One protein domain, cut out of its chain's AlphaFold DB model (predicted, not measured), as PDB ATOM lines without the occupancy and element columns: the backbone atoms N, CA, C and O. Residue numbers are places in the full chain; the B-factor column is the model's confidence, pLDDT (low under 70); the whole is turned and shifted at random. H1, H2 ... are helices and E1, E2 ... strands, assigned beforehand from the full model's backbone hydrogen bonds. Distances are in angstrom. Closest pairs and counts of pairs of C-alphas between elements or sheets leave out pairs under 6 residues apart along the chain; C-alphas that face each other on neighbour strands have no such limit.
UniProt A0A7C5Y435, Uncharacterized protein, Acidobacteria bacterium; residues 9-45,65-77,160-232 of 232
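This is residues 9 to 45, 65 to 77 and 160 to 232 of the 232 residues of an uncharacterized protein of Acidobacteria bacterium (UniProt A0A7C5Y435). Two antiparallel sheets lie face to face as a sandwich with their strands crossed, and the short helix H1 sits over the other face of the larger sheet, near the end of E1 and the beginning of E9. The larger sheet has the order E2 - E1 - E9 - E6 - E5 and the smaller E4 - E3 - E7 - E8. The printed part has 123 residues, in the order E1 H1 E2 E3 E4 E5 E6 E7 E8 E9, and its class is mostly strand. It is compact and rounded, with a radius of gyration of the C-alphas of 13.5 A and spans of 34 by 32 by 26 A.

E1, residues 9 to 17, is an inner strand of the larger sheet, which is twisted. H1, residues 20 to 27, is on this sheet at a height of 8.8 A and runs along the strands, at 26 degrees on the local plane to E9, residues 222 to 231; the closest C-alphas of H1 and E9, those of Leu 20 and Thr 222, are 5.7 A apart. Every O i to N i+4 pair in H1 is within hydrogen-bond range. E2, residues 35 to 40, is an edge strand antiparallel to E1, with N 37 and O 14 at 2.8 A. E1 is antiparallel to E9, with N 13 and O 226 at 2.8 A. E9 is antiparallel to E6, residues 177 to 184, with N 180 and O 227 at 2.8 A. E6 forms a hairpin with the edge strand E5, residues 172 to 174, with N 179 and O 172 at 2.8 A. In the other sheet, E3, residues 69 to 74, is antiparallel to the edge strand E4, residues 161 to 165, with N 164 and O 71 at 2.8 A. E3 is also antiparallel to E7, residues 195 to 200, with N 199 and O 70 at 2.8 A. E7 forms a hairpin with the edge strand E8, residues 209 to 212, with N 196 and O 211 at 2.8 A. The two sheets form a sandwich, two sheets face to face, 9.7 A centre to centre where they face each other, with strands at 69 degrees. The closest C-alphas of E3 and E6, those of Leu 71 and Ser 182, are 6.2 A apart.

E1 begins with C-alpha 9 at (135.544, 132.022, 151.523) and measures 26.6 A from first to last C-alpha. H1 measures 10.7 A, E6 23.0 A and E9 30.0 A. C-alpha 20, where H1 begins, is at (156.407, 141.293, 171.246), and E9 ends with C-alpha 231 at (134.260, 125.720, 153.079).

The two C-alphas farthest apart, those of Leu 30 and Leu 45, are 38.0 A apart. Residues 46 to 64 and 78 to 159 are not printed, with C-alpha gaps of 18.8 A and 11.6 A. Of the links that are printed whole, none is long. Residues 202 to 205 have pLDDT under 70.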
ATOM      1  N   ARG A   9     135.263 130.648 151.127       78.81
ATOM      2  CA  ARG A   9     135.544 132.022 151.523       78.81
ATOM      3  C   ARG A   9     136.857 132.039 152.264       78.81
ATOM      4  O   ARG A   9     137.020 131.331 153.259       78.81
ATOM      5  N   THR A  10     137.741 132.912 151.813       82.62
ATOM      6  CA  THR A  10     139.029 133.117 152.456       82.62
ATOM      7  C   THR A  10     139.122 134.539 152.973       82.62
ATOM      8  O   THR A  10     138.782 135.497 152.273       82.62
ATOM      9  N   LYS A  11     139.594 134.666 154.211       87.31
ATOM     10  CA  LYS A  11     139.944 135.939 154.824       87.31
ATOM     11  C   LYS A  11     141.362 135.848 155.362       87.31
ATOM     12  O   LYS A  11     141.641 135.010 156.213       87.31
ATOM     13  N   LEU A  12     142.227 136.727 154.880       90.69
ATOM     14  CA  LEU A  12     143.554 136.943 155.429       90.69
ATOM     15  C   LEU A  12     143.551 138.250 156.223       90.69
ATOM     16  O   LEU A  12     142.790 139.181 155.941       90.69
ATOM     17  N   THR A  13     144.358 138.330 157.268       96.00
ATOM     18  CA  THR A  13     144.543 139.565 158.033       96.00
ATOM     19  C   THR A  13     145.987 139.659 158.484       96.00
ATOM     20  O   THR A  13     146.486 138.745 159.135       96.00
ATOM     21  N   VAL A  14     146.639 140.772 158.149       96.75
ATOM     22  CA  VAL A  14     147.939 141.137 158.715       96.75
ATOM     23  C   VAL A  14     147.702 142.097 159.870       96.75
ATOM     24  O   VAL A  14     146.957 143.063 159.712       96.75
ATOM     25  N   ARG A  15     148.327 141.859 161.026       98.25
ATOM     26  CA  ARG A  15     148.323 142.822 162.144       98.25
ATOM     27  C   ARG A  15     149.733 143.216 162.516       98.25
ATOM     28  O   ARG A  15     150.601 142.348 162.571       98.25
ATOM     29  N   LYS A  16     149.934 144.499 162.800       97.75
ATOM     30  CA  LYS A  16     151.250 145.089 163.069       97.75
ATOM     31  C   LYS A  16     151.332 145.575 164.513       97.75
ATOM     32  O   LYS A  16     150.402 146.214 165.007       97.75
ATOM     33  N   PHE A  17     152.449 145.295 165.166       97.81
ATOM     34  CA  PHE A  17     152.735 145.629 166.558       97.81
ATOM     35  C   PHE A  17     154.147 146.213 166.659       97.81
ATOM     36  O   PHE A  17     155.027 145.856 165.873       97.81
ATOM     37  N   ASP A  18     154.367 147.097 167.634       96.06
ATOM     38  CA  ASP A  18     155.680 147.733 167.839       96.06
ATOM     39  C   ASP A  18     156.737 146.698 168.247       96.06
ATOM     40  O   ASP A  18     157.885 146.776 167.827       96.06
ATOM     41  N   ASP A  19     156.333 145.714 169.052       96.62
ATOM     42  CA  ASP A  19     157.194 144.694 169.641       96.62
ATOM     43  C   ASP A  19     156.373 143.464 170.078       96.62
ATOM     44  O   ASP A  19     155.180 143.329 169.781       96.62
ATOM     45  N   LEU A  20     157.039 142.505 170.727       96.56
ATOM     46  CA  LEU A  20     156.407 141.293 171.246       96.56
ATOM     47  C   LEU A  20     155.460 141.579 172.419       96.56
ATOM     48  O   LEU A  20     154.419 140.934 172.510       96.56
ATOM     49  N   ASP A  21     155.772 142.537 173.289       97.62
ATOM     50  CA  ASP A  21     154.940 142.835 174.460       97.62
ATOM     51  C   ASP A  21     153.596 143.430 174.032       97.62
ATOM     52  O   ASP A  21     152.548 143.011 174.513       97.62
ATOM     53  N   HIS A  22     153.596 144.304 173.025       97.94
ATOM     54  CA  HIS A  22     152.378 144.797 172.392       97.94
ATOM     55  C   HIS A  22     151.547 143.637 171.801       97.94
ATOM     56  O   HIS A  22     150.324 143.600 171.960       97.94
ATOM     57  N   TYR A  23     152.183 142.650 171.166       97.38
ATOM     58  CA  TYR A  23     151.474 141.452 170.707       97.38
ATOM     59  C   TYR A  23     150.835 140.663 171.869       97.38
ATOM     60  O   TYR A  23     149.667 140.272 171.790       97.38
ATOM     61  N   LEU A  24     151.567 140.460 172.966       96.94
ATOM     62  CA  LEU A  24     151.070 139.749 174.149       96.94
ATOM     63  C   LEU A  24     149.936 140.513 174.857       96.94
ATOM     64  O   LEU A  24     148.948 139.901 175.275       96.94
ATOM     65  N   ASP A  25     150.025 141.841 174.923       97.94
ATOM     66  CA  ASP A  25     148.964 142.719 175.422       97.94
ATOM     67  C   ASP A  25     147.692 142.597 174.577       97.94
ATOM     68  O   ASP A  25     146.574 142.630 175.096       97.94
ATOM     69  N   TRP A  26     147.832 142.434 173.261       97.50
ATOM     70  CA  TRP A  26     146.689 142.211 172.383       97.50
ATOM     71  C   TRP A  26     146.013 140.863 172.631       97.50
ATOM     72  O   TRP A  26     144.782 140.812 172.711       97.50
ATOM     73  N   LEU A  27     146.782 139.789 172.837       94.88
ATOM     74  CA  LEU A  27     146.226 138.467 173.145       94.88
ATOM     75  C   LEU A  27     145.376 138.459 174.422       94.88
ATOM     76  O   LEU A  27     144.385 137.731 174.493       94.88
ATOM     77  N   CYS A  28     145.731 139.273 175.419       96.38
ATOM     78  CA  CYS A  28     144.958 139.410 176.655       96.38
ATOM     79  C   CYS A  28     143.931 140.557 176.632       96.38
ATOM     80  O   CYS A  28     143.253 140.798 177.632       96.38
ATOM     81  N   GLY A  29     143.759 141.234 175.491       96.00
ATOM     82  CA  GLY A  29     142.766 142.292 175.305       96.00
ATOM     83  C   GLY A  29     143.128 143.634 175.951       96.00
ATOM     84  O   GLY A  29     142.255 144.488 176.097       96.00
ATOM     85  N   LEU A  30     144.392 143.834 176.329       96.81
ATOM     86  CA  LEU A  30     144.892 145.065 176.945       96.81
ATOM     87  C   LEU A  30     145.231 146.152 175.918       96.81
ATOM     88  O   LEU A  30     145.102 147.339 176.221       96.81
ATOM     89  N   ARG A  31     145.629 145.775 174.695       97.44
ATOM     90  CA  ARG A  31     146.045 146.724 173.648       97.44
ATOM     91  C   ARG A  31     145.548 146.308 172.257       97.44
ATOM     92  O   ARG A  31     145.323 145.134 171.992       97.44
ATOM     93  N   LYS A  32     145.322 147.277 171.363       97.56
ATOM     94  CA  LYS A  32     144.930 147.037 169.956       97.56
ATOM     95  C   LYS A  32     146.155 147.101 169.043       97.56
ATOM     96  O   LYS A  32     147.009 147.929 169.341       97.56
ATOM     97  N   PRO A  33     146.190 146.361 167.918       97.25
ATOM     98  CA  PRO A  33     147.278 146.467 166.949       97.25
ATOM     99  C   PRO A  33     147.435 147.899 166.433       97.25
ATOM    100  O   PRO A  33     146.466 148.662 166.399       97.25
ATOM    101  N   LEU A  34     148.640 148.237 165.978       97.25
ATOM    102  CA  LEU A  34     148.910 149.516 165.313       97.25
ATOM    103  C   LEU A  34     148.094 149.654 164.032       97.25
ATOM    104  O   LEU A  34     147.565 150.718 163.724       97.25
ATOM    105  N   GLU A  35     148.010 148.555 163.290       97.50
ATOM    106  CA  GLU A  35     147.320 148.476 162.018       97.50
ATOM    107  C   GLU A  35     146.804 147.051 161.818       97.50
ATOM    108  O   GLU A  35     147.483 146.077 162.161       97.50
ATOM    109  N   GLU A  36     145.610 146.940 161.239       96.62
ATOM    110  CA  GLU A  36     145.071 145.690 160.719       96.62
ATOM    111  C   GLU A  36     144.794 145.857 159.224       96.62
ATOM    112  O   GLU A  36     144.010 146.719 158.825       96.62
ATOM    113  N   VAL A  37     145.408 145.010 158.402       96.75
ATOM    114  CA  VAL A  37     145.224 144.999 156.950       96.75
ATOM    115  C   VAL A  37     144.406 143.764 156.570       96.75
ATOM    116  O   VAL A  37     144.941 142.648 156.576       96.75
ATOM    117  N   PRO A  38     143.101 143.907 156.268       92.81
ATOM    118  CA  PRO A  38     142.305 142.808 155.748       92.81
ATOM    119  C   PRO A  38     142.669 142.535 154.286       92.81
ATOM    120  O   PRO A  38     142.726 143.435 153.448       92.81
ATOM    121  N   ILE A  39     142.857 141.262 153.971       86.94
ATOM    122  CA  ILE A  39     143.158 140.772 152.629       86.94
ATOM    123  C   ILE A  39     142.053 139.782 152.256       86.94
ATOM    124  O   ILE A  39     141.766 138.836 152.996       86.94
ATOM    125  N   VAL A  40     141.383 140.033 151.133       75.81
ATOM    126  CA  VAL A  40     140.172 139.295 150.745       75.81
ATOM    127  C   VAL A  40     140.424 138.457 149.500       75.81
ATOM    128  O   VAL A  40     141.057 138.901 148.540       75.81
ATOM    129  N   GLY A  41     139.888 137.239 149.527       78.44
ATOM    130  CA  GLY A  41     140.034 136.273 148.449       78.44
ATOM    131  C   GLY A  41     141.407 135.609 148.442       78.44
ATOM    132  O   GLY A  41     142.327 135.983 149.168       78.44
ATOM    133  N   ASN A  42     141.512 134.577 147.624       82.50
ATOM    134  CA  ASN A  42     142.724 133.855 147.280       82.50
ATOM    135  C   ASN A  42     142.397 132.961 146.082       82.50
ATOM    136  O   ASN A  42     141.237 132.831 145.689       82.50
ATOM    137  N   ILE A  43     143.423 132.330 145.536       88.38
ATOM    138  CA  ILE A  43     143.257 131.211 144.620       88.38
ATOM    139  C   ILE A  43     143.783 129.978 145.325       88.38
ATOM    140  O   ILE A  43     144.870 130.020 145.905       88.38
ATOM    141  N   PHE A  44     142.997 128.904 145.315       90.94
ATOM    142  CA  PHE A  44     143.499 127.598 145.712       90.94
ATOM    143  C   PHE A  44     144.413 127.039 144.630       90.94
ATOM    144  O   PHE A  44     144.129 127.174 143.442       90.94
ATOM    145  N   LEU A  45     145.501 126.425 145.076       92.88
ATOM    146  CA  LEU A  45     146.484 125.795 144.212       92.88
ATOM    147  C   LEU A  45     146.232 124.290 144.171       92.88
ATOM    148  O   LEU A  45     145.833 123.680 145.171       92.88
ATOM    149  N   SER A  65     149.283 120.620 160.569       94.00
ATOM    150  CA  SER A  65     149.384 120.620 162.030       94.00
ATOM    151  C   SER A  65     150.286 121.751 162.513       94.00
ATOM    152  O   SER A  65     150.957 122.393 161.708       94.00
ATOM    153  N   ASN A  66     150.364 121.970 163.827       95.06
ATOM    154  CA  ASN A  66     151.293 122.950 164.393       95.06
ATOM    155  C   ASN A  66     152.760 122.677 164.003       95.06
ATOM    156  O   ASN A  66     153.526 123.609 163.773       95.06
ATOM    157  N   ALA A  67     153.137 121.400 163.883       92.00
ATOM    158  CA  ALA A  67     154.491 121.003 163.513       92.00
ATOM    159  C   ALA A  67     154.787 121.215 162.017       92.00
ATOM    160  O   ALA A  67     155.905 121.599 161.662       92.00
ATOM    161  N   ASN A  68     153.789 120.980 161.159       92.00
ATOM    162  CA  ASN A  68     153.985 120.868 159.711       92.00
ATOM    163  C   ASN A  68     153.585 122.133 158.956       92.00
ATOM    164  O   ASN A  68     154.310 122.570 158.068       92.00
ATOM    165  N   ALA A  69     152.443 122.722 159.305       94.69
ATOM    166  CA  ALA A  69     151.892 123.834 158.557       94.69
ATOM    167  C   ALA A  69     152.706 125.110 158.796       94.69
ATOM    168  O   ALA A  69     153.230 125.341 159.894       94.69
ATOM    169  N   ARG A  70     152.803 125.948 157.764       95.88
ATOM    170  CA  ARG A  70     153.490 127.243 157.807       95.88
ATOM    171  C   ARG A  70     152.726 128.290 157.019       95.88
ATOM    172  O   ARG A  70     152.097 127.974 156.016       95.88
ATOM    173  N   LEU A  71     152.771 129.535 157.478       96.75
ATOM    174  CA  LEU A  71     152.295 130.661 156.685       96.75
ATOM    175  C   LEU A  71     153.477 131.312 155.980       96.75
ATOM    176  O   LEU A  71     154.482 131.642 156.611       96.75
ATOM    177  N   GLY A  72     153.353 131.463 154.667       95.94
ATOM    178  CA  GLY A  72     154.349 132.104 153.828       95.94
ATOM    179  C   GLY A  72     154.009 133.568 153.574       95.94
ATOM    180  O   GLY A  72     152.852 133.889 153.298       95.94
ATOM    181  N   VAL A  73     155.029 134.423 153.628       97.12
ATOM    182  CA  VAL A  73     155.001 135.815 153.155       97.12
ATOM    183  C   VAL A  73     156.110 136.029 152.130       97.12
ATOM    184  O   VAL A  73     157.206 135.482 152.285       97.12
ATOM    185  N   GLY A  74     155.843 136.821 151.098       97.06
ATOM    186  CA  GLY A  74     156.830 137.175 150.080       97.06
ATOM    187  C   GLY A  74     156.548 138.517 149.415       97.06
ATOM    188  O   GLY A  74     155.520 139.142 149.683       97.06
ATOM    189  N   ASP A  75     157.458 138.937 148.541       97.31
ATOM    190  CA  ASP A  75     157.382 140.186 147.769       97.31
ATOM    191  C   ASP A  75     157.029 139.978 146.280       97.31
ATOM    192  O   ASP A  75     157.153 140.891 145.465       97.31
ATOM    193  N   GLY A  76     156.576 138.778 145.906       95.25
ATOM    194  CA  GLY A  76     156.158 138.444 144.544       95.25
ATOM    195  C   GLY A  76     154.785 139.003 144.160       95.25
ATOM    196  O   GLY A  76     153.845 139.004 144.953       95.25
ATOM    197  N   GLY A  77     154.656 139.435 142.904       93.56
ATOM    198  CA  GLY A  77     153.402 139.894 142.303       93.56
ATOM    199  C   GLY A  77     152.692 138.823 141.466       93.56
ATOM    200  O   GLY A  77     153.128 137.672 141.383       93.56
ATOM    201  N   ASN A 160     162.288 137.795 147.899       96.75
ATOM    202  CA  ASN A 160     162.293 137.597 149.338       96.75
ATOM    203  C   ASN A 160     161.062 136.784 149.739       96.75
ATOM    204  O   ASN A 160     159.930 137.163 149.450       96.75
ATOM    205  N   THR A 161     161.285 135.666 150.430       96.25
ATOM    206  CA  THR A 161     160.209 134.824 150.964       96.25
ATOM    207  C   THR A 161     160.568 134.312 152.354       96.25
ATOM    208  O   THR A 161     161.739 134.109 152.680       96.25
ATOM    209  N   LEU A 162     159.557 134.096 153.193       96.25
ATOM    210  CA  LEU A 162     159.710 133.429 154.483       96.25
ATOM    211  C   LEU A 162     158.476 132.577 154.787       96.25
ATOM    212  O   LEU A 162     157.362 133.092 154.807       96.25
ATOM    213  N   TYR A 163     158.692 131.298 155.105       95.81
ATOM    214  CA  TYR A 163     157.664 130.388 155.616       95.81
ATOM    215  C   TYR A 163     157.812 130.249 157.129       95.81
ATOM    216  O   TYR A 163     158.770 129.652 157.627       95.81
ATOM    217  N   LYS A 164     156.865 130.810 157.878       96.75
ATOM    218  CA  LYS A 164     156.905 130.861 159.339       96.75
ATOM    219  C   LYS A 164     156.080 129.738 159.951       96.75
ATOM    220  O   LYS A 164     154.964 129.460 159.520       96.75
ATOM    221  N   ALA A 165     156.640 129.088 160.972       96.00
ATOM    222  CA  ALA A 165     155.927 128.095 161.770       96.00
ATOM    223  C   ALA A 165     154.639 128.669 162.375       96.00
ATOM    224  O   ALA A 165     154.538 129.875 162.619       96.00
ATOM    225  N   MET A 166     153.659 127.801 162.614       97.25
ATOM    226  CA  MET A 166     152.421 128.202 163.276       97.25
ATOM    227  C   MET A 166     152.695 128.636 164.715       97.25
ATOM    228  O   MET A 166     153.538 128.060 165.405       97.25
ATOM    229  N   GLU A 167     151.937 129.619 165.189       97.56
ATOM    230  CA  GLU A 167     151.833 129.891 166.616       97.56
ATOM    231  C   GLU A 167     151.305 128.649 167.351       97.56
ATOM    232  O   GLU A 167     150.436 127.934 166.844       97.56
ATOM    233  N   THR A 168     151.820 128.385 168.555       96.62
ATOM    234  CA  THR A 168     151.350 127.299 169.423       96.62
ATOM    235  C   THR A 168     149.825 127.289 169.532       96.62
ATOM    236  O   THR A 168     149.204 128.288 169.881       96.62
ATOM    237  N   GLY A 169     149.221 126.132 169.263       96.44
ATOM    238  CA  GLY A 169     147.767 125.958 169.289       96.44
ATOM    239  C   GLY A 169     147.076 126.177 167.942       96.44
ATOM    240  O   GLY A 169     145.893 125.860 167.844       96.44
ATOM    241  N   TYR A 170     147.795 126.633 166.910       97.69
ATOM    242  CA  TYR A 170     147.318 126.698 165.526       97.69
ATOM    243  C   TYR A 170     147.894 125.564 164.660       97.69
ATOM    244  O   TYR A 170     149.015 125.117 164.915       97.69
ATOM    245  N   PRO A 171     147.169 125.106 163.618       97.44
ATOM    246  CA  PRO A 171     145.848 125.577 163.190       97.44
ATOM    247  C   PRO A 171     144.698 125.179 164.125       97.44
ATOM    248  O   PRO A 171     144.773 124.187 164.845       97.44
ATOM    249  N   GLN A 172     143.611 125.950 164.074       97.31
ATOM    250  CA  GLN A 172     142.382 125.728 164.841       97.31
ATOM    251  C   GLN A 172     141.181 125.599 163.911       97.31
ATOM    252  O   GLN A 172     141.101 126.289 162.898       97.31
ATOM    253  N   ARG A 173     140.204 124.763 164.271       95.50
ATOM    254  CA  ARG A 173     138.951 124.618 163.521       95.50
ATOM    255  C   ARG A 173     137.755 125.029 164.374       95.50
ATOM    256  O   ARG A 173     137.634 124.600 165.517       95.50
ATOM    257  N   SER A 174     136.838 125.784 163.777       95.44
ATOM    258  CA  SER A 174     135.510 126.070 164.324       95.44
ATOM    259  C   SER A 174     134.476 125.989 163.202       95.44
ATOM    260  O   SER A 174     134.603 126.663 162.181       95.44
ATOM    261  N   GLY A 175     133.476 125.115 163.345       93.19
ATOM    262  CA  GLY A 175     132.511 124.835 162.278       93.19
ATOM    263  C   GLY A 175     133.186 124.334 160.993       93.19
ATOM    264  O   GLY A 175     133.902 123.322 161.006       93.19
ATOM    265  N   THR A 176     132.952 125.044 159.886       91.06
ATOM    266  CA  THR A 176     133.561 124.788 158.567       91.06
ATOM    267  C   THR A 176     134.758 125.693 158.262       91.06
ATOM    268  O   THR A 176     135.249 125.708 157.132       91.06
ATOM    269  N   THR A 177     135.249 126.431 159.262       93.12
ATOM    270  CA  THR A 177     136.405 127.321 159.135       93.12
ATOM    271  C   THR A 177     137.625 126.725 159.825       93.12
ATOM    272  O   THR A 177     137.575 126.372 161.006       93.12
ATOM    273  N   VAL A 178     138.746 126.673 159.107       95.44
ATOM    274  CA  VAL A 178     140.082 126.496 159.686       95.44
ATOM    275  C   VAL A 178     140.777 127.854 159.756       95.44
ATOM    276  O   VAL A 178     140.679 128.658 158.831       95.44
ATOM    277  N   THR A 179     141.440 128.129 160.873       97.06
ATOM    278  CA  THR A 179     142.258 129.320 161.094       97.06
ATOM    279  C   THR A 179     143.705 128.897 161.297       97.06
ATOM    280  O   THR A 179     143.994 128.028 162.118       97.06
ATOM    281  N   PHE A 180     144.599 129.542 160.564       97.69
ATOM    282  CA  PHE A 180     146.046 129.452 160.683       97.69
ATOM    283  C   PHE A 180     146.573 130.783 161.208       97.69
ATOM    284  O   PHE A 180     146.044 131.834 160.836       97.69
ATOM    285  N   ARG A 181     147.616 130.748 162.040       98.19
ATOM    286  CA  ARG A 181     148.284 131.953 162.530       98.19
ATOM    287  C   ARG A 181     149.777 131.727 162.693       98.19
ATOM    288  O   ARG A 181     150.191 130.714 163.253       98.19
ATOM    289  N   SER A 182     150.556 132.717 162.277       98.38
ATOM    290  CA  SER A 182     152.000 132.807 162.493       98.38
ATOM    291  C   SER A 182     152.362 134.203 162.989       98.38
ATOM    292  O   SER A 182     151.765 135.196 162.566       98.38
ATOM    293  N   VAL A 183     153.361 134.265 163.868       98.44
ATOM    294  CA  VAL A 183     153.887 135.502 164.463       98.44
ATOM    295  C   VAL A 183     155.312 135.705 163.965       98.44
ATOM    296  O   VAL A 183     156.149 134.829 164.157       98.44
ATOM    297  N   PHE A 184     155.579 136.837 163.325       98.56
ATOM    298  CA  PHE A 184     156.861 137.223 162.740       98.56
ATOM    299  C   PHE A 184     157.512 138.267 163.646       98.56
ATOM    300  O   PHE A 184     156.979 139.367 163.793       98.56
ATOM    301  N   GLY A 185     158.633 137.911 164.268       98.19
ATOM    302  CA  GLY A 185     159.356 138.781 165.194       98.19
ATOM    303  C   GLY A 185     160.146 139.892 164.499       98.19
ATOM    304  O   GLY A 185     160.162 140.006 163.274       98.19
ATOM    305  N   ASP A 186     160.851 140.691 165.298       97.12
ATOM    306  CA  ASP A 186     161.532 141.923 164.869       97.12
ATOM    307  C   ASP A 186     162.475 141.749 163.665       97.12
ATOM    308  O   ASP A 186     162.464 142.554 162.735       97.12
ATOM    309  N   THR A 187     163.226 140.649 163.620       97.12
ATOM    310  CA  THR A 187     164.217 140.375 162.567       97.12
ATOM    311  C   THR A 187     163.671 139.563 161.392       97.12
ATOM    312  O   THR A 187     164.389 139.312 160.424       97.12
ATOM    313  N   GLU A 188     162.415 139.124 161.460       97.81
ATOM    314  CA  GLU A 188     161.831 138.191 160.501       97.81
ATOM    315  C   GLU A 188     161.021 138.920 159.432       97.81
ATOM    316  O   GLU A 188     160.246 139.829 159.734       97.81
ATOM    317  N   ALA A 189     161.174 138.471 158.183       97.88
ATOM    318  CA  ALA A 189     160.438 138.960 157.020       97.88
ATOM    319  C   ALA A 189     160.460 140.492 156.849       97.88
ATOM    320  O   ALA A 189     159.437 141.094 156.525       97.88
ATOM    321  N   ASN A 190     161.621 141.118 157.076       98.00
ATOM    322  CA  ASN A 190     161.821 142.562 156.920       98.00
ATOM    323  C   ASN A 190     161.986 142.953 155.440       98.00
ATOM    324  O   ASN A 190     163.071 143.308 154.982       98.00
ATOM    325  N   PHE A 191     160.896 142.819 154.693       98.31
ATOM    326  CA  PHE A 191     160.748 143.163 153.282       98.31
ATOM    327  C   PHE A 191     159.274 143.517 152.999       98.31
ATOM    328  O   PHE A 191     158.454 143.579 153.921       98.31
ATOM    329  N   GLN A 192     158.927 143.805 151.743       98.12
ATOM    330  CA  GLN A 192     157.540 144.090 151.356       98.12
ATOM    331  C   GLN A 192     156.668 142.833 151.448       98.12
ATOM    332  O   GLN A 192     156.992 141.810 150.856       98.12
ATOM    333  N   TRP A 193     155.543 142.901 152.157       97.94
ATOM    334  CA  TRP A 193     154.577 141.803 152.220       97.94
ATOM    335  C   TRP A 193     153.529 141.993 151.127       97.94
ATOM    336  O   TRP A 193     152.578 142.752 151.306       97.94
ATOM    337  N   LEU A 194     153.724 141.317 149.995       96.62
ATOM    338  CA  LEU A 194     152.877 141.425 148.805       96.62
ATOM    339  C   LEU A 194     152.161 140.117 148.457       96.62
ATOM    340  O   LEU A 194     151.111 140.145 147.820       96.62
ATOM    341  N   GLU A 195     152.689 138.970 148.875       95.06
ATOM    342  CA  GLU A 195     152.083 137.664 148.626       95.06
ATOM    343  C   GLU A 195     152.034 136.782 149.873       95.06
ATOM    344  O   GLU A 195     152.911 136.832 150.736       95.06
ATOM    345  N   PHE A 196     150.990 135.955 149.940       96.12
ATOM    346  CA  PHE A 196     150.643 135.149 151.107       96.12
ATOM    347  C   PHE A 196     150.200 133.746 150.709       96.12
ATOM    348  O   PHE A 196     149.480 133.573 149.721       96.12
ATOM    349  N   THR A 197     150.561 132.762 151.530       95.25
ATOM    350  CA  THR A 197     150.162 131.355 151.371       95.25
ATOM    351  C   THR A 197     150.041 130.654 152.723       95.25
ATOM    352  O   THR A 197     150.682 131.065 153.694       95.25
ATOM    353  N   VAL A 198     149.258 129.574 152.791       95.19
ATOM    354  CA  VAL A 198     149.502 128.494 153.756       95.19
ATOM    355  C   VAL A 198     150.087 127.282 153.054       95.19
ATOM    356  O   VAL A 198     149.563 126.814 152.048       95.19
ATOM    357  N   ASP A 199     151.154 126.763 153.637       93.81
ATOM    358  CA  ASP A 199     151.888 125.590 153.196       93.81
ATOM    359  C   ASP A 199     151.800 124.477 154.245       93.81
ATOM    360  O   ASP A 199     151.583 124.730 155.436       93.81
ATOM    361  N   ASN A 200     152.014 123.243 153.803       89.94
ATOM    362  CA  ASN A 200     152.173 122.078 154.662       89.94
ATOM    363  C   ASN A 200     153.591 121.506 154.560       89.94
ATOM    364  O   ASN A 200     153.801 120.396 154.070       89.94
ATOM    365  N   GLY A 201     154.571 122.282 155.010       77.12
ATOM    366  CA  GLY A 201     155.982 121.950 154.904       77.12
ATOM    367  C   GLY A 201     156.898 123.024 155.497       77.12
ATOM    368  O   GLY A 201     156.506 124.150 155.797       77.12
ATOM    369  N   ALA A 202     158.165 122.656 155.712       59.62
ATOM    370  CA  ALA A 202     159.211 123.587 156.157       59.62
ATOM    371  C   ALA A 202     159.881 124.357 154.997       59.62
ATOM    372  O   ALA A 202     160.695 125.242 155.249       59.62
ATOM    373  N   ALA A 203     159.537 124.018 153.754       58.97
ATOM    374  CA  ALA A 203     159.888 124.679 152.499       58.97
ATOM    375  C   ALA A 203     158.664 124.590 151.569       58.97
ATOM    376  O   ALA A 203     157.820 123.737 151.825       58.97
ATOM    377  N   ALA A 204     158.592 125.416 150.511       59.31
ATOM    378  CA  ALA A 204     157.494 125.403 149.532       59.31
ATOM    379  C   ALA A 204     157.196 123.965 149.075       59.31
ATOM    380  O   ALA A 204     157.998 123.371 148.351       59.31
ATOM    381  N   GLY A 205     156.105 123.390 149.583       69.31
ATOM    382  CA  GLY A 205     155.837 121.964 149.455       69.31
ATOM    383  C   GLY A 205     154.442 121.690 148.926       69.31
ATOM    384  O   GLY A 205     154.297 121.083 147.872       69.31
ATOM    385  N   LYS A 206     153.421 122.104 149.677       86.94
ATOM    386  CA  LYS A 206     151.997 121.880 149.388       86.94
ATOM    387  C   LYS A 206     151.224 123.137 149.742       86.94
ATOM    388  O   LYS A 206     150.436 123.168 150.691       86.94
ATOM    389  N   ASN A 207     151.489 124.191 148.981       91.38
ATOM    390  CA  ASN A 207     150.783 125.446 149.152       91.38
ATOM    391  C   ASN A 207     149.305 125.238 148.829       91.38
ATOM    392  O   ASN A 207     148.942 124.777 147.750       91.38
ATOM    393  N   TRP A 208     148.441 125.555 149.785       92.12
ATOM    394  CA  TRP A 208     147.000 125.447 149.599       92.12
ATOM    395  C   TRP A 208     146.462 126.624 148.809       92.12
ATOM    396  O   TRP A 208     145.576 126.463 147.975       92.12
ATOM    397  N   ASN A 209     147.009 127.812 149.017       92.62
ATOM    398  CA  ASN A 209     146.518 128.987 148.336       92.62
ATOM    399  C   ASN A 209     147.612 130.002 148.084       92.62
ATOM    400  O   ASN A 209     148.558 130.094 148.848       92.62
ATOM    401  N   ARG A 210     147.400 130.868 147.101       92.69
ATOM    402  CA  ARG A 210     148.180 132.091 146.972       92.69
ATOM    403  C   ARG A 210     147.258 133.291 146.885       92.69
ATOM    404  O   ARG A 210     146.174 133.241 146.299       92.69
ATOM    405  N   LYS A 211     147.672 134.376 147.524       92.31
ATOM    406  CA  LYS A 211     147.023 135.677 147.419       92.31
ATOM    407  C   LYS A 211     148.091 136.742 147.268       92.31
ATOM    408  O   LYS A 211     149.006 136.785 148.077       92.31
ATOM    409  N   VAL A 212     147.927 137.596 146.264       94.00
ATOM    410  CA  VAL A 212     148.748 138.787 146.047       94.00
ATOM    411  C   VAL A 212     147.926 140.014 146.453       94.00
ATOM    412  O   VAL A 212     146.816 140.202 145.951       94.00
ATOM    413  N   GLN A 213     148.420 140.791 147.414       93.31
ATOM    414  CA  GLN A 213     147.888 142.084 147.856       93.31
ATOM    415  C   GLN A 213     148.946 142.783 148.718       93.31
ATOM    416  O   GLN A 213     149.558 142.149 149.567       93.31
ATOM    417  N   ASP A 214     149.148 144.085 148.552       95.12
ATOM    418  CA  ASP A 214     150.120 144.806 149.376       95.12
ATOM    419  C   ASP A 214     149.613 144.959 150.824       95.12
ATOM    420  O   ASP A 214     148.496 145.431 151.058       95.12
ATOM    421  N   ALA A 215     150.431 144.553 151.797       96.44
ATOM    422  CA  ALA A 215     150.228 144.790 153.229       96.44
ATOM    423  C   ALA A 215     151.281 145.739 153.833       96.44
ATOM    424  O   ALA A 215     151.305 145.965 155.050       96.44
ATOM    425  N   GLY A 216     152.128 146.329 152.988       97.06
ATOM    426  CA  GLY A 216     153.201 147.246 153.339       97.06
ATOM    427  C   GLY A 216     154.545 146.556 153.572       97.06
ATOM    428  O   GLY A 216     154.689 145.337 153.500       97.06
ATOM    429  N   THR A 217     155.551 147.370 153.888       97.75
ATOM    430  CA  THR A 217     156.924 146.916 154.142       97.75
ATOM    431  C   THR A 217     157.181 146.782 155.631       97.75
ATOM    432  O   THR A 217     157.034 147.751 156.379       97.75
ATOM    433  N   LYS A 218     157.608 145.594 156.061       97.81
ATOM    434  CA  LYS A 218     158.061 145.374 157.433       97.81
ATOM    435  C   LYS A 218     159.531 145.772 157.552       97.81
ATOM    436  O   LYS A 218     160.365 145.324 156.773       97.81
ATOM    437  N   SER A 219     159.852 146.611 158.532       96.31
ATOM    438  CA  SER A 219     161.226 147.057 158.823       96.31
ATOM    439  C   SER A 219     161.679 146.747 160.255       96.31
ATOM    440  O   SER A 219     162.781 147.128 160.639       96.31
ATOM    441  N   GLY A 220     160.815 146.109 161.044       96.06
ATOM    442  CA  GLY A 220     160.981 145.828 162.468       96.06
ATOM    443  C   GLY A 220     159.629 145.527 163.120       96.06
ATOM    444  O   GLY A 220     158.594 145.510 162.442       96.06
ATOM    445  N   GLY A 221     159.647 145.289 164.427       96.81
ATOM    446  CA  GLY A 221     158.478 144.986 165.247       96.81
ATOM    447  C   GLY A 221     157.890 143.596 165.010       96.81
ATOM    448  O   GLY A 221     158.422 142.776 164.255       96.81
ATOM    449  N   THR A 222     156.759 143.332 165.661       98.38
ATOM    450  CA  THR A 222     156.058 142.047 165.562       98.38
ATOM    451  C   THR A 222     154.887 142.169 164.599       98.38
ATOM    452  O   THR A 222     154.041 143.044 164.755       98.38
ATOM    453  N   TRP A 223     154.821 141.314 163.582       98.56
ATOM    454  CA  TRP A 223     153.678 141.239 162.666       98.56
ATOM    455  C   TRP A 223     153.036 139.856 162.763       98.56
ATOM    456  O   TRP A 223     153.717 138.860 162.984       98.56
ATOM    457  N   THR A 224     151.724 139.771 162.583       98.31
ATOM    458  CA  THR A 224     150.999 138.493 162.523       98.31
ATOM    459  C   THR A 224     150.335 138.331 161.177       98.31
ATOM    460  O   THR A 224     149.914 139.316 160.571       98.31
ATOM    461  N   LEU A 225     150.231 137.082 160.735       98.12
ATOM    462  CA  LEU A 225     149.398 136.693 159.612       98.12
ATOM    463  C   LEU A 225     148.373 135.682 160.109       98.12
ATOM    464  O   LEU A 225     148.739 134.621 160.613       98.12
ATOM    465  N   ASP A 226     147.102 136.020 159.946       97.50
ATOM    466  CA  ASP A 226     145.966 135.147 160.199       97.50
ATOM    467  C   ASP A 226     145.321 134.781 158.863       97.50
ATOM    468  O   ASP A 226     144.911 135.668 158.113       97.50
ATOM    469  N   LEU A 227     145.180 133.489 158.581       96.38
ATOM    470  CA  LEU A 227     144.455 132.985 157.416       96.38
ATOM    471  C   LEU A 227     143.269 132.149 157.880       96.38
ATOM    472  O   LEU A 227     143.432 131.145 158.566       96.38
ATOM    473  N   GLN A 228     142.078 132.535 157.443       94.50
ATOM    474  CA  GLN A 228     140.850 131.782 157.632       94.50
ATOM    475  C   GLN A 228     140.379 131.234 156.292       94.50
ATOM    476  O   GLN A 228     140.120 132.008 155.369       94.50
ATOM    477  N   ILE A 229     140.215 129.917 156.212       91.50
ATOM    478  CA  ILE A 229     139.604 129.239 155.069       91.50
ATOM    479  C   ILE A 229     138.293 128.625 155.540       91.50
ATOM    480  O   ILE A 229     138.276 127.827 156.475       91.50
ATOM    481  N   THR A 230     137.195 129.016 154.898       90.12
ATOM    482  CA  THR A 230     135.850 128.496 155.159       90.12
ATOM    483  C   THR A 230     135.348 127.760 153.933       90.12
ATOM    484  O   THR A 230     135.319 128.342 152.850       90.12
ATOM    485  N   LEU A 231     134.924 126.514 154.114       85.38
ATOM    486  CA  LEU A 231     134.260 125.720 153.079       85.38
ATOM    487  C   LEU A 231     132.738 125.772 153.322       85.38
ATOM    488  O   LEU A 231     132.310 125.653 154.475       85.38
ATOM    489  N   GLN A 232     131.936 126.028 152.284       78.75
ATOM    490  CA  GLN A 232     130.474 126.189 152.354       78.75
ATOM    491  C   GLN A 232     129.752 125.303 151.347       78.75
ATOM    492  O   GLN A 232     130.223 125.229 150.190       78.75
TER     493      GLN A 232